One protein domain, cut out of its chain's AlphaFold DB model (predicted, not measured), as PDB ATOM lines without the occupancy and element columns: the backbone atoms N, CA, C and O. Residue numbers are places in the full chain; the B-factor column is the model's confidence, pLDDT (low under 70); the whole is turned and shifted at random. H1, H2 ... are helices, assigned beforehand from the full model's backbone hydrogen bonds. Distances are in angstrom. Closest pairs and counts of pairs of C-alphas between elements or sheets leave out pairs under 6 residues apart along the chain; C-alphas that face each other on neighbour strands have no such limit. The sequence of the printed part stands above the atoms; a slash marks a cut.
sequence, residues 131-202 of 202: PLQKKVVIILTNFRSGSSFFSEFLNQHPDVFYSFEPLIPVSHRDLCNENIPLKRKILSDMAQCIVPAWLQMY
ATOM      1  N   PRO A 131     -15.325 -13.503  57.828       71.38
ATOM      2  CA  PRO A 131     -14.171 -12.692  57.496       71.38
ATOM      3  C   PRO A 131     -14.222 -12.329  56.013       71.38
ATOM      4  O   PRO A 131     -14.552 -13.164  55.170       71.38
ATOM      5  N   LEU A 132     -13.877 -11.079  55.696       71.81
ATOM      6  CA  LEU A 132     -13.878 -10.586  54.322       71.81
ATOM      7  C   LEU A 132     -13.114 -11.565  53.419       71.81
ATOM      8  O   LEU A 132     -11.962 -11.905  53.710       71.81
ATOM      9  N   GLN A 133     -13.748 -12.033  52.344       75.88
ATOM     10  CA  GLN A 133     -13.177 -13.061  51.480       75.88
ATOM     11  C   GLN A 133     -11.922 -12.539  50.772       75.88
ATOM     12  O   GLN A 133     -12.004 -11.786  49.812       75.88
ATOM     13  N   LYS A 134     -10.737 -12.964  51.229       80.44
ATOM     14  CA  LYS A 134      -9.440 -12.504  50.685       80.44
ATOM     15  C   LYS A 134      -8.969 -13.282  49.458       80.44
ATOM     16  O   LYS A 134      -7.980 -12.900  48.836       80.44
ATOM     17  N   LYS A 135      -9.592 -14.428  49.169       86.19
ATOM     18  CA  LYS A 135      -9.107 -15.395  48.178       86.19
ATOM     19  C   LYS A 135     -10.254 -15.926  47.331       86.19
ATOM     20  O   LYS A 135     -11.291 -16.330  47.854       86.19
ATOM     21  N   VAL A 136     -10.007 -15.974  46.029       89.81
ATOM     22  CA  VAL A 136     -10.898 -16.554  45.026       89.81
ATOM     23  C   VAL A 136     -10.115 -17.617  44.274       89.81
ATOM     24  O   VAL A 136      -8.990 -17.371  43.838       89.81
ATOM     25  N   VAL A 137     -10.700 -18.805  44.152       90.19
ATOM     26  CA  VAL A 137     -10.117 -19.935  43.427       90.19
ATOM     27  C   VAL A 137     -11.001 -20.218  42.223       90.19
ATOM     28  O   VAL A 137     -12.190 -20.477  42.373       90.19
ATOM     29  N   ILE A 138     -10.419 -20.158  41.027       91.19
ATOM     30  CA  ILE A 138     -11.116 -20.482  39.780       91.19
ATOM     31  C   ILE A 138     -10.664 -21.865  39.336       91.19
ATOM     32  O   ILE A 138      -9.477 -22.099  39.112       91.19
ATOM     33  N   ILE A 139     -11.621 -22.776  39.196       90.56
ATOM     34  CA  ILE A 139     -11.370 -24.151  38.775       90.56
ATOM     35  C   ILE A 139     -11.776 -24.264  37.307       90.56
ATOM     36  O   ILE A 139     -12.957 -24.213  36.968       90.56
ATOM     37  N   LEU A 140     -10.785 -24.391  36.428       90.94
ATOM     38  CA  LEU A 140     -10.991 -24.557  34.991       90.94
ATOM     39  C   LEU A 140     -10.949 -26.044  34.654       90.94
ATOM     40  O   LEU A 140      -9.947 -26.712  34.902       90.94
ATOM     41  N   THR A 141     -12.037 -26.567  34.095       89.25
ATOM     42  CA  THR A 141     -12.157 -27.993  33.772       89.25
ATOM     43  C   THR A 141     -12.881 -28.197  32.449       89.25
ATOM     44  O   THR A 141     -13.588 -27.307  31.979       89.25
ATOM     45  N   ASN A 142     -12.736 -29.389  31.874       87.94
ATOM     46  CA  ASN A 142     -13.519 -29.818  30.718       87.94
ATOM     47  C   ASN A 142     -14.813 -30.522  31.154       87.94
ATOM     48  O   ASN A 142     -14.928 -31.016  32.281       87.94
ATOM     49  N   PHE A 143     -15.768 -30.641  30.228       85.88
ATOM     50  CA  PHE A 143     -16.989 -31.420  30.440       85.88
ATOM     51  C   PHE A 143     -16.661 -32.885  30.789       85.88
ATOM     52  O   PHE A 143     -15.738 -33.473  30.225       85.88
ATOM     53  N   ARG A 144     -17.414 -33.477  31.729       88.94
ATOM     54  CA  ARG A 144     -17.197 -34.838  32.284       88.94
ATOM     55  C   ARG A 144     -15.847 -35.079  32.981       88.94
ATOM     56  O   ARG A 144     -15.484 -36.227  33.206       88.94
ATOM     57  N   SER A 145     -15.138 -34.034  33.400       94.06
ATOM     58  CA  SER A 145     -13.906 -34.165  34.202       94.06
ATOM     59  C   SER A 145     -14.138 -34.537  35.675       94.06
ATOM     60  O   SER A 145     -13.178 -34.725  36.416       94.06
ATOM     61  N   GLY A 146     -15.397 -34.618  36.118       92.62
ATOM     62  CA  GLY A 146     -15.745 -34.790  37.532       92.62
ATOM     63  C   GLY A 146     -15.868 -33.473  38.306       92.62
ATOM     64  O   GLY A 146     -16.010 -33.500  39.525       92.62
ATOM     65  N   SER A 147     -15.874 -32.322  37.627       90.50
ATOM     66  CA  SER A 147     -16.051 -31.004  38.252       90.50
ATOM     67  C   SER A 147     -17.338 -30.868  39.070       90.50
ATOM     68  O   SER A 147     -17.295 -30.276  40.140       90.50
ATOM     69  N   SER A 148     -18.447 -31.478  38.636       89.69
ATOM     70  CA  SER A 148     -19.708 -31.507  39.399       89.69
ATOM     71  C   SER A 148     -19.634 -32.352  40.678       89.69
ATOM     72  O   SER A 148     -20.319 -32.081  41.655       89.69
ATOM     73  N   PHE A 149     -18.808 -33.401  40.691       94.38
ATOM     74  CA  PHE A 149     -18.562 -34.163  41.917       94.38
ATOM     75  C   PHE A 149     -17.676 -33.352  42.869       94.38
ATOM     76  O   PHE A 149     -17.967 -33.238  44.056       94.38
ATOM     77  N   PHE A 150     -16.620 -32.738  42.332       92.75
ATOM     78  CA  PHE A 150     -15.720 -31.890  43.104       92.75
ATOM     79  C   PHE A 150     -16.431 -30.669  43.704       92.75
ATOM     80  O   PHE A 150     -16.142 -30.292  44.836       92.75
ATOM     81  N   SER A 151     -17.393 -30.080  42.984       89.31
ATOM     82  CA  SER A 151     -18.216 -28.986  43.503       89.31
ATOM     83  C   SER A 151     -19.055 -29.402  44.700       89.31
ATOM     84  O   SER A 151     -19.119 -28.674  45.684       89.31
ATOM     85  N   GLU A 152     -19.666 -30.585  44.630       91.06
ATOM     86  CA  GLU A 152     -20.482 -31.104  45.723       91.06
ATOM     87  C   GLU A 152     -19.628 -31.389  46.959       91.06
ATOM     88  O   GLU A 152     -20.018 -31.072  48.077       91.06
ATOM     89  N   PHE A 153     -18.418 -31.908  46.748       93.62
ATOM     90  CA  PHE A 153     -17.450 -32.099  47.818       93.62
ATOM     91  C   PHE A 153     -17.038 -30.770  48.476       93.62
ATOM     92  O   PHE A 153     -17.018 -30.678  49.700       93.62
ATOM     93  N   LEU A 154     -16.757 -29.722  47.690       91.81
ATOM     94  CA  LEU A 154     -16.410 -28.401  48.230       91.81
ATOM     95  C   LEU A 154     -17.564 -27.748  48.999       91.81
ATOM     96  O   LEU A 154     -17.316 -27.106  50.016       91.81
ATOM     97  N   ASN A 155     -18.806 -27.947  48.553       87.31
ATOM     98  CA  ASN A 155     -20.001 -27.420  49.218       87.31
ATOM     99  C   ASN A 155     -20.236 -28.000  50.622       87.31
ATOM    100  O   ASN A 155     -21.042 -27.458  51.372       87.31
ATOM    101  N   GLN A 156     -19.543 -29.078  51.005       92.75
ATOM    102  CA  GLN A 156     -19.609 -29.607  52.370       92.75
ATOM    103  C   GLN A 156     -18.810 -28.769  53.376       92.75
ATOM    104  O   GLN A 156     -19.008 -28.916  54.583       92.75
ATOM    105  N   HIS A 157     -17.893 -27.914  52.914       90.50
ATOM    106  CA  HIS A 157     -17.064 -27.109  53.802       90.50
ATOM    107  C   HIS A 157     -17.808 -25.827  54.222       90.50
ATOM    108  O   HIS A 157     -18.187 -25.048  53.348       90.50
ATOM    109  N   PRO A 158     -17.967 -25.547  55.533       85.19
ATOM    110  CA  PRO A 158     -18.780 -24.421  56.014       85.19
ATOM    111  C   PRO A 158     -18.260 -23.052  55.550       85.19
ATOM    112  O   PRO A 158     -19.046 -22.139  55.324       85.19
ATOM    113  N   ASP A 159     -16.946 -22.930  55.346       85.25
ATOM    114  CA  ASP A 159     -16.308 -21.666  54.944       85.25
ATOM    115  C   ASP A 159     -16.054 -21.537  53.432       85.25
ATOM    116  O   ASP A 159     -15.302 -20.659  53.001       85.25
ATOM    117  N   VAL A 160     -16.602 -22.435  52.607       86.69
ATOM    118  CA  VAL A 160     -16.402 -22.399  51.152       86.69
ATOM    119  C   VAL A 160     -17.737 -22.220  50.455       86.69
ATOM    120  O   VAL A 160     -18.646 -23.030  50.583       86.69
ATOM    121  N   PHE A 161     -17.819 -21.177  49.634       85.75
ATOM    122  CA  PHE A 161     -18.902 -21.005  48.679       85.75
ATOM    123  C   PHE A 161     -18.413 -21.387  47.283       85.75
ATOM    124  O   PHE A 161     -17.511 -20.745  46.736       85.75
ATOM    125  N   TYR A 162     -19.009 -22.425  46.696       89.81
ATOM    126  CA  TYR A 162     -18.735 -22.825  45.322       89.81
ATOM    127  C   TYR A 162     -19.918 -22.475  44.413       89.81
ATOM    128  O   TYR A 162     -21.063 -22.845  44.666       89.81
ATOM    129  N   SER A 163     -19.633 -21.792  43.302       89.69
ATOM    130  CA  SER A 163     -20.618 -21.506  42.259       89.69
ATOM    131  C   SER A 163     -20.332 -22.345  41.018       89.69
ATOM    132  O   SER A 163     -19.267 -22.230  40.408       89.69
ATOM    133  N   PHE A 164     -21.292 -23.198  40.654       89.50
ATOM    134  CA  PHE A 164     -21.188 -24.072  39.493       89.50
ATOM    135  C   PHE A 164     -21.506 -23.305  38.207       89.50
ATOM    136  O   PHE A 164     -22.576 -22.720  38.070       89.50
ATOM    137  N   GLU A 165     -20.552 -23.325  37.276       88.50
ATOM    138  CA  GLU A 165     -20.696 -22.820  35.905       88.50
ATOM    139  C   GLU A 165     -21.330 -21.410  35.782       88.50
ATOM    140  O   GLU A 165     -22.267 -21.205  35.005       88.50
ATOM    141  N   PRO A 166     -20.793 -20.383  36.472       89.00
ATOM    142  CA  PRO A 166     -21.417 -19.055  36.559       89.00
ATOM    143  C   PRO A 166     -21.531 -18.308  35.225       89.00
ATOM    144  O   PRO A 166     -22.246 -17.315  35.117       89.00
ATOM    145  N   LEU A 167     -20.812 -18.756  34.195       88.88
ATOM    146  CA  LEU A 167     -20.842 -18.147  32.871       88.88
ATOM    147  C   LEU A 167     -21.821 -18.821  31.909       88.88
ATOM    148  O   LEU A 167     -22.023 -18.279  30.825       88.88
ATOM    149  N   ILE A 168     -22.440 -19.952  32.266       84.69
ATOM    150  CA  ILE A 168     -23.417 -20.628  31.395       84.69
ATOM    151  C   ILE A 168     -24.550 -19.705  30.938       84.69
ATOM    152  O   ILE A 168     -24.797 -19.673  29.734       84.69
ATOM    153  N   PRO A 169     -25.185 -18.907  31.823       82.56
ATOM    154  CA  PRO A 169     -26.268 -17.999  31.441       82.56
ATOM    155  C   PRO A 169     -25.927 -17.043  30.296       82.56
ATOM    156  O   PRO A 169     -26.780 -16.713  29.481       82.56
ATOM    157  N   VAL A 170     -24.666 -16.612  30.230       82.94
ATOM    158  CA  VAL A 170     -24.163 -15.631  29.255       82.94
ATOM    159  C   VAL A 170     -23.305 -16.269  28.160       82.94
ATOM    160  O   VAL A 170     -22.658 -15.571  27.375       82.94
ATOM    161  N   SER A 171     -23.243 -17.600  28.129       77.00
ATOM    162  CA  SER A 171     -22.523 -18.357  27.112       77.00
ATOM    163  C   SER A 171     -23.516 -18.820  26.056       77.00
ATOM    164  O   SER A 171     -24.230 -19.803  26.243       77.00
ATOM    165  N   HIS A 172     -23.568 -18.113  24.927       72.12
ATOM    166  CA  HIS A 172     -24.278 -18.612  23.754       72.12
ATOM    167  C   HIS A 172     -23.563 -19.844  23.191       72.12
ATOM    168  O   HIS A 172     -22.343 -19.976  23.307       72.12
ATOM    169  N   ARG A 173     -24.351 -20.755  22.605       60.88
ATOM    170  CA  ARG A 173     -23.956 -22.143  22.309       60.88
ATOM    171  C   ARG A 173     -22.723 -22.293  21.413       60.88
ATOM    172  O   ARG A 173     -22.109 -23.348  21.474       60.88
ATOM    173  N   ASP A 174     -22.318 -21.259  20.672       54.69
ATOM    174  CA  ASP A 174     -21.317 -21.417  19.611       54.69
ATOM    175  C   ASP A 174     -20.158 -20.401  19.629       54.69
ATOM    176  O   ASP A 174     -19.242 -20.516  18.814       54.69
ATOM    177  N   LEU A 175     -20.129 -19.416  20.541       61.88
ATOM    178  CA  LEU A 175     -19.136 -18.329  20.466       61.88
ATOM    179  C   LEU A 175     -18.448 -18.043  21.810       61.88
ATOM    180  O   LEU A 175     -18.846 -17.194  22.610       61.88
ATOM    181  N   CYS A 176     -17.315 -18.718  22.024       65.56
ATOM    182  CA  CYS A 176     -16.439 -18.534  23.189       65.56
ATOM    183  C   CYS A 176     -15.987 -17.073  23.391       65.56
ATOM    184  O   CYS A 176     -15.743 -16.658  24.526       65.56
ATOM    185  N   ASN A 177     -15.923 -16.289  22.311       70.38
ATOM    186  CA  ASN A 177     -15.383 -14.927  22.302       70.38
ATOM    187  C   ASN A 177     -16.436 -13.822  22.441       70.38
ATOM    188  O   ASN A 177     -16.081 -12.645  22.484       70.38
ATOM    189  N   GLU A 178     -17.720 -14.162  22.534       76.31
ATOM    190  CA  GLU A 178     -18.752 -13.148  22.729       76.31
ATOM    191  C   GLU A 178     -18.804 -12.660  24.175       76.31
ATOM    192  O   GLU A 178     -18.594 -13.422  25.127       76.31
ATOM    193  N   ASN A 179     -19.104 -11.367  24.325       80.94
ATOM    194  CA  ASN A 179     -19.411 -10.722  25.599       80.94
ATOM    195  C   ASN A 179     -18.344 -10.927  26.690       80.94
ATOM    196  O   ASN A 179     -18.655 -10.965  27.881       80.94
ATOM    197  N   ILE A 180     -17.063 -10.997  26.299       86.69
ATOM    198  CA  ILE A 180     -15.915 -11.066  27.222       86.69
ATOM    199  C   ILE A 180     -15.986  -9.989  28.325       86.69
ATOM    200  O   ILE A 180     -15.731 -10.335  29.482       86.69
ATOM    201  N   PRO A 181     -16.352  -8.717  28.046       89.56
ATOM    202  CA  PRO A 181     -16.485  -7.705  29.094       89.56
ATOM    203  C   PRO A 181     -17.540  -8.066  30.150       89.56
ATOM    204  O   PRO A 181     -17.280  -7.918  31.343       89.56
ATOM    205  N   LEU A 182     -18.690  -8.601  29.730       88.25
ATOM    206  CA  LEU A 182     -19.762  -9.028  30.631       88.25
ATOM    207  C   LEU A 182     -19.344 -10.250  31.457       88.25
ATOM    208  O   LEU A 182     -19.506 -10.246  32.673       88.25
ATOM    209  N   LYS A 183     -18.737 -11.261  30.823       88.44
ATOM    210  CA  LYS A 183     -18.210 -12.454  31.509       88.44
ATOM    211  C   LYS A 183     -17.180 -12.071  32.574       88.44
ATOM    212  O   LYS A 183     -17.235 -12.561  33.699       88.44
ATOM    213  N   ARG A 184     -16.272 -11.143  32.247       90.06
ATOM    214  CA  ARG A 184     -15.293 -10.599  33.198       90.06
ATOM    215  C   ARG A 184     -15.974  -9.870  34.353       90.06
ATOM    216  O   ARG A 184     -15.576 -10.074  35.494       90.06
ATOM    217  N   LYS A 185     -16.985  -9.045  34.062       91.06
ATOM    218  CA  LYS A 185     -17.753  -8.332  35.086       91.06
ATOM    219  C   LYS A 185     -18.435  -9.310  36.041       91.06
ATOM    220  O   LYS A 185     -18.267  -9.164  37.239       91.06
ATOM    221  N   ILE A 186     -19.106 -10.342  35.526       90.44
ATOM    222  CA  ILE A 186     -19.749 -11.382  36.344       90.44
ATOM    223  C   ILE A 186     -18.737 -12.051  37.276       90.44
ATOM    224  O   ILE A 186     -18.970 -12.110  38.478       90.44
ATOM    225  N   LEU A 187     -17.591 -12.500  36.753       90.75
ATOM    226  CA  LEU A 187     -16.559 -13.126  37.587       90.75
ATOM    227  C   LEU A 187     -15.984 -12.159  38.632       90.75
ATOM    228  O   LEU A 187     -15.739 -12.572  39.761       90.75
ATOM    229  N   SER A 188     -15.778 -10.890  38.272       89.81
ATOM    230  CA  SER A 188     -15.291  -9.854  39.192       89.81
ATOM    231  C   SER A 188     -16.301  -9.538  40.295       89.81
ATOM    232  O   SER A 188     -15.915  -9.402  41.450       89.81
ATOM    233  N   ASP A 189     -17.582  -9.431  39.949       89.75
ATOM    234  CA  ASP A 189     -18.667  -9.176  40.895       89.75
ATOM    235  C   ASP A 189     -18.789 -10.364  41.864       89.75
ATOM    236  O   ASP A 189     -18.772 -10.190  43.081       89.75
ATOM    237  N   MET A 190     -18.784 -11.592  41.341       88.81
ATOM    238  CA  MET A 190     -18.833 -12.810  42.154       88.81
ATOM    239  C   MET A 190     -17.608 -12.977  43.060       88.81
ATOM    240  O   MET A 190     -17.751 -13.410  44.200       88.81
ATOM    241  N   ALA A 191     -16.418 -12.591  42.591       86.75
ATOM    242  CA  ALA A 191     -15.199 -12.545  43.401       86.75
ATOM    243  C   ALA A 191     -15.300 -11.571  44.591       86.75
ATOM    244  O   ALA A 191     -14.551 -11.705  45.556       86.75
ATOM    245  N   GLN A 192     -16.222 -10.607  44.526       84.56
ATOM    246  CA  GLN A 192     -16.525  -9.631  45.574       84.56
ATOM    247  C   GLN A 192     -17.825  -9.968  46.327       84.56
ATOM    248  O   GLN A 192     -18.402  -9.103  46.985       84.56
ATOM    249  N   CYS A 193     -18.309 -11.210  46.217       81.69
ATOM    250  CA  CYS A 193     -19.566 -11.676  46.810       81.69
ATOM    251  C   CYS A 193     -20.814 -10.906  46.330       81.69
ATOM    252  O   CYS A 193     -21.843 -10.890  47.005       81.69
ATOM    253  N   ILE A 194     -20.746 -10.280  45.154       85.06
ATOM    254  CA  ILE A 194     -21.886  -9.632  44.508       85.06
ATOM    255  C   ILE A 194     -22.532 -10.667  43.587       85.06
ATOM    256  O   ILE A 194     -22.007 -10.998  42.523       85.06
ATOM    257  N   VAL A 195     -23.679 -11.200  44.011       84.00
ATOM    258  CA  VAL A 195     -24.438 -12.168  43.211       84.00
ATOM    259  C   VAL A 195     -25.094 -11.436  42.034       84.00
ATOM    260  O   VAL A 195     -25.840 -10.479  42.256       84.00
ATOM    261  N   PRO A 196     -24.855 -11.866  40.783       81.38
ATOM    262  CA  PRO A 196     -25.490 -11.266  39.621       81.38
ATOM    263  C   PRO A 196     -27.011 -11.405  39.686       81.38
ATOM    264  O   PRO A 196     -27.541 -12.451  40.067       81.38
ATOM    265  N   ALA A 197     -27.731 -10.373  39.253       83.31
ATOM    266  CA  ALA A 197     -29.173 -10.455  39.062       83.31
ATOM    267  C   ALA A 197     -29.479 -11.285  37.804       83.31
ATOM    268  O   ALA A 197     -29.791 -10.736  36.752       83.31
ATOM    269  N   TRP A 198     -29.375 -12.614  37.904       75.44
ATOM    270  CA  TRP A 198     -29.514 -13.535  36.766       75.44
ATOM    271  C   TRP A 198     -30.814 -13.332  35.979       75.44
ATOM    272  O   TRP A 198     -30.814 -13.437  34.760       75.44
ATOM    273  N   LEU A 199     -31.905 -12.979  36.666       72.25
ATOM    274  CA  LEU A 199     -33.214 -12.707  36.060       72.25
ATOM    275  C   LEU A 199     -33.246 -11.455  35.169       72.25
ATOM    276  O   LEU A 199     -34.172 -11.308  34.385       72.25
ATOM    277  N   GLN A 200     -32.276 -10.552  35.308       70.31
ATOM    278  CA  GLN A 200     -32.174  -9.318  34.519       70.31
ATOM    279  C   GLN A 200     -31.194  -9.452  33.344       70.31
ATOM    280  O   GLN A 200     -31.012  -8.500  32.594       70.31
ATOM    281  N   MET A 201     -30.512 -10.596  33.218       62.00
ATOM    282  CA  MET A 201     -29.504 -10.836  32.179       62.00
ATOM    283  C   MET A 201     -30.067 -11.530  30.928       62.00
ATOM    284  O   MET A 201     -29.307 -11.734  29.982       62.00
ATOM    285  N   TYR A 202     -31.357 -11.878  30.932       56.53
ATOM    286  CA  TYR A 202     -32.088 -12.504  29.826       56.53
ATOM    287  C   TYR A 202     -33.125 -11.554  29.232       56.53
ATOM    288  O   TYR A 202     -33.731 -10.791  30.020       56.53
TER     289      TYR A 202
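AT A GLANCE: This is residues 131 to 202 of the 202 residues of an uncharacterized protein of Ciona intestinalis (UniProt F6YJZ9). This model has little regular structure: two short helices, H1 and H2, lie on opposite sides of a middle made of unnamed chain, through which residues 160 to 167 pass. After H2, residues 192 to 202 fold back along its side, and residues 141 to 146 and 172 to 177 stick out. The printed part has 72 residues, with H1 then H2 and no named strand; the class is all helix, with 20 residues in named elements. It is only just compact, close to loose, with a radius of gyration of the C-alphas of 13.3 A and spans of 34 by 31 by 20 A.

HOW THE PARTS SIT: Start at residue 131 and pass 16 residues with no named element to reach H1, residues 147 to 154. A long link of 25 residues leads on to H2, residues 180 to 191. H1 and H2 are apart, with no C-alpha of the one within 8 A of the other. In both, every O i to N i+4 pair is within hydrogen-bond range.

IN THESE COORDINATES: Find C-alpha 147 at (-16.051, -31.004, 38.252); from there H1 runs 10.3 A to C-alpha 154. H2 runs 16.3 A and ends at C-alpha 191, (-15.199, -12.545, 43.401).

THE WHOLE: The two C-alphas farthest apart, those of Pro 131 and Asp 174, are 39.5 A apart. The printed part has no cut and ends at Tyr 202, the chain's last residue. Look for pLDDT under 70 at residues 173 to 176 and 201 to 202.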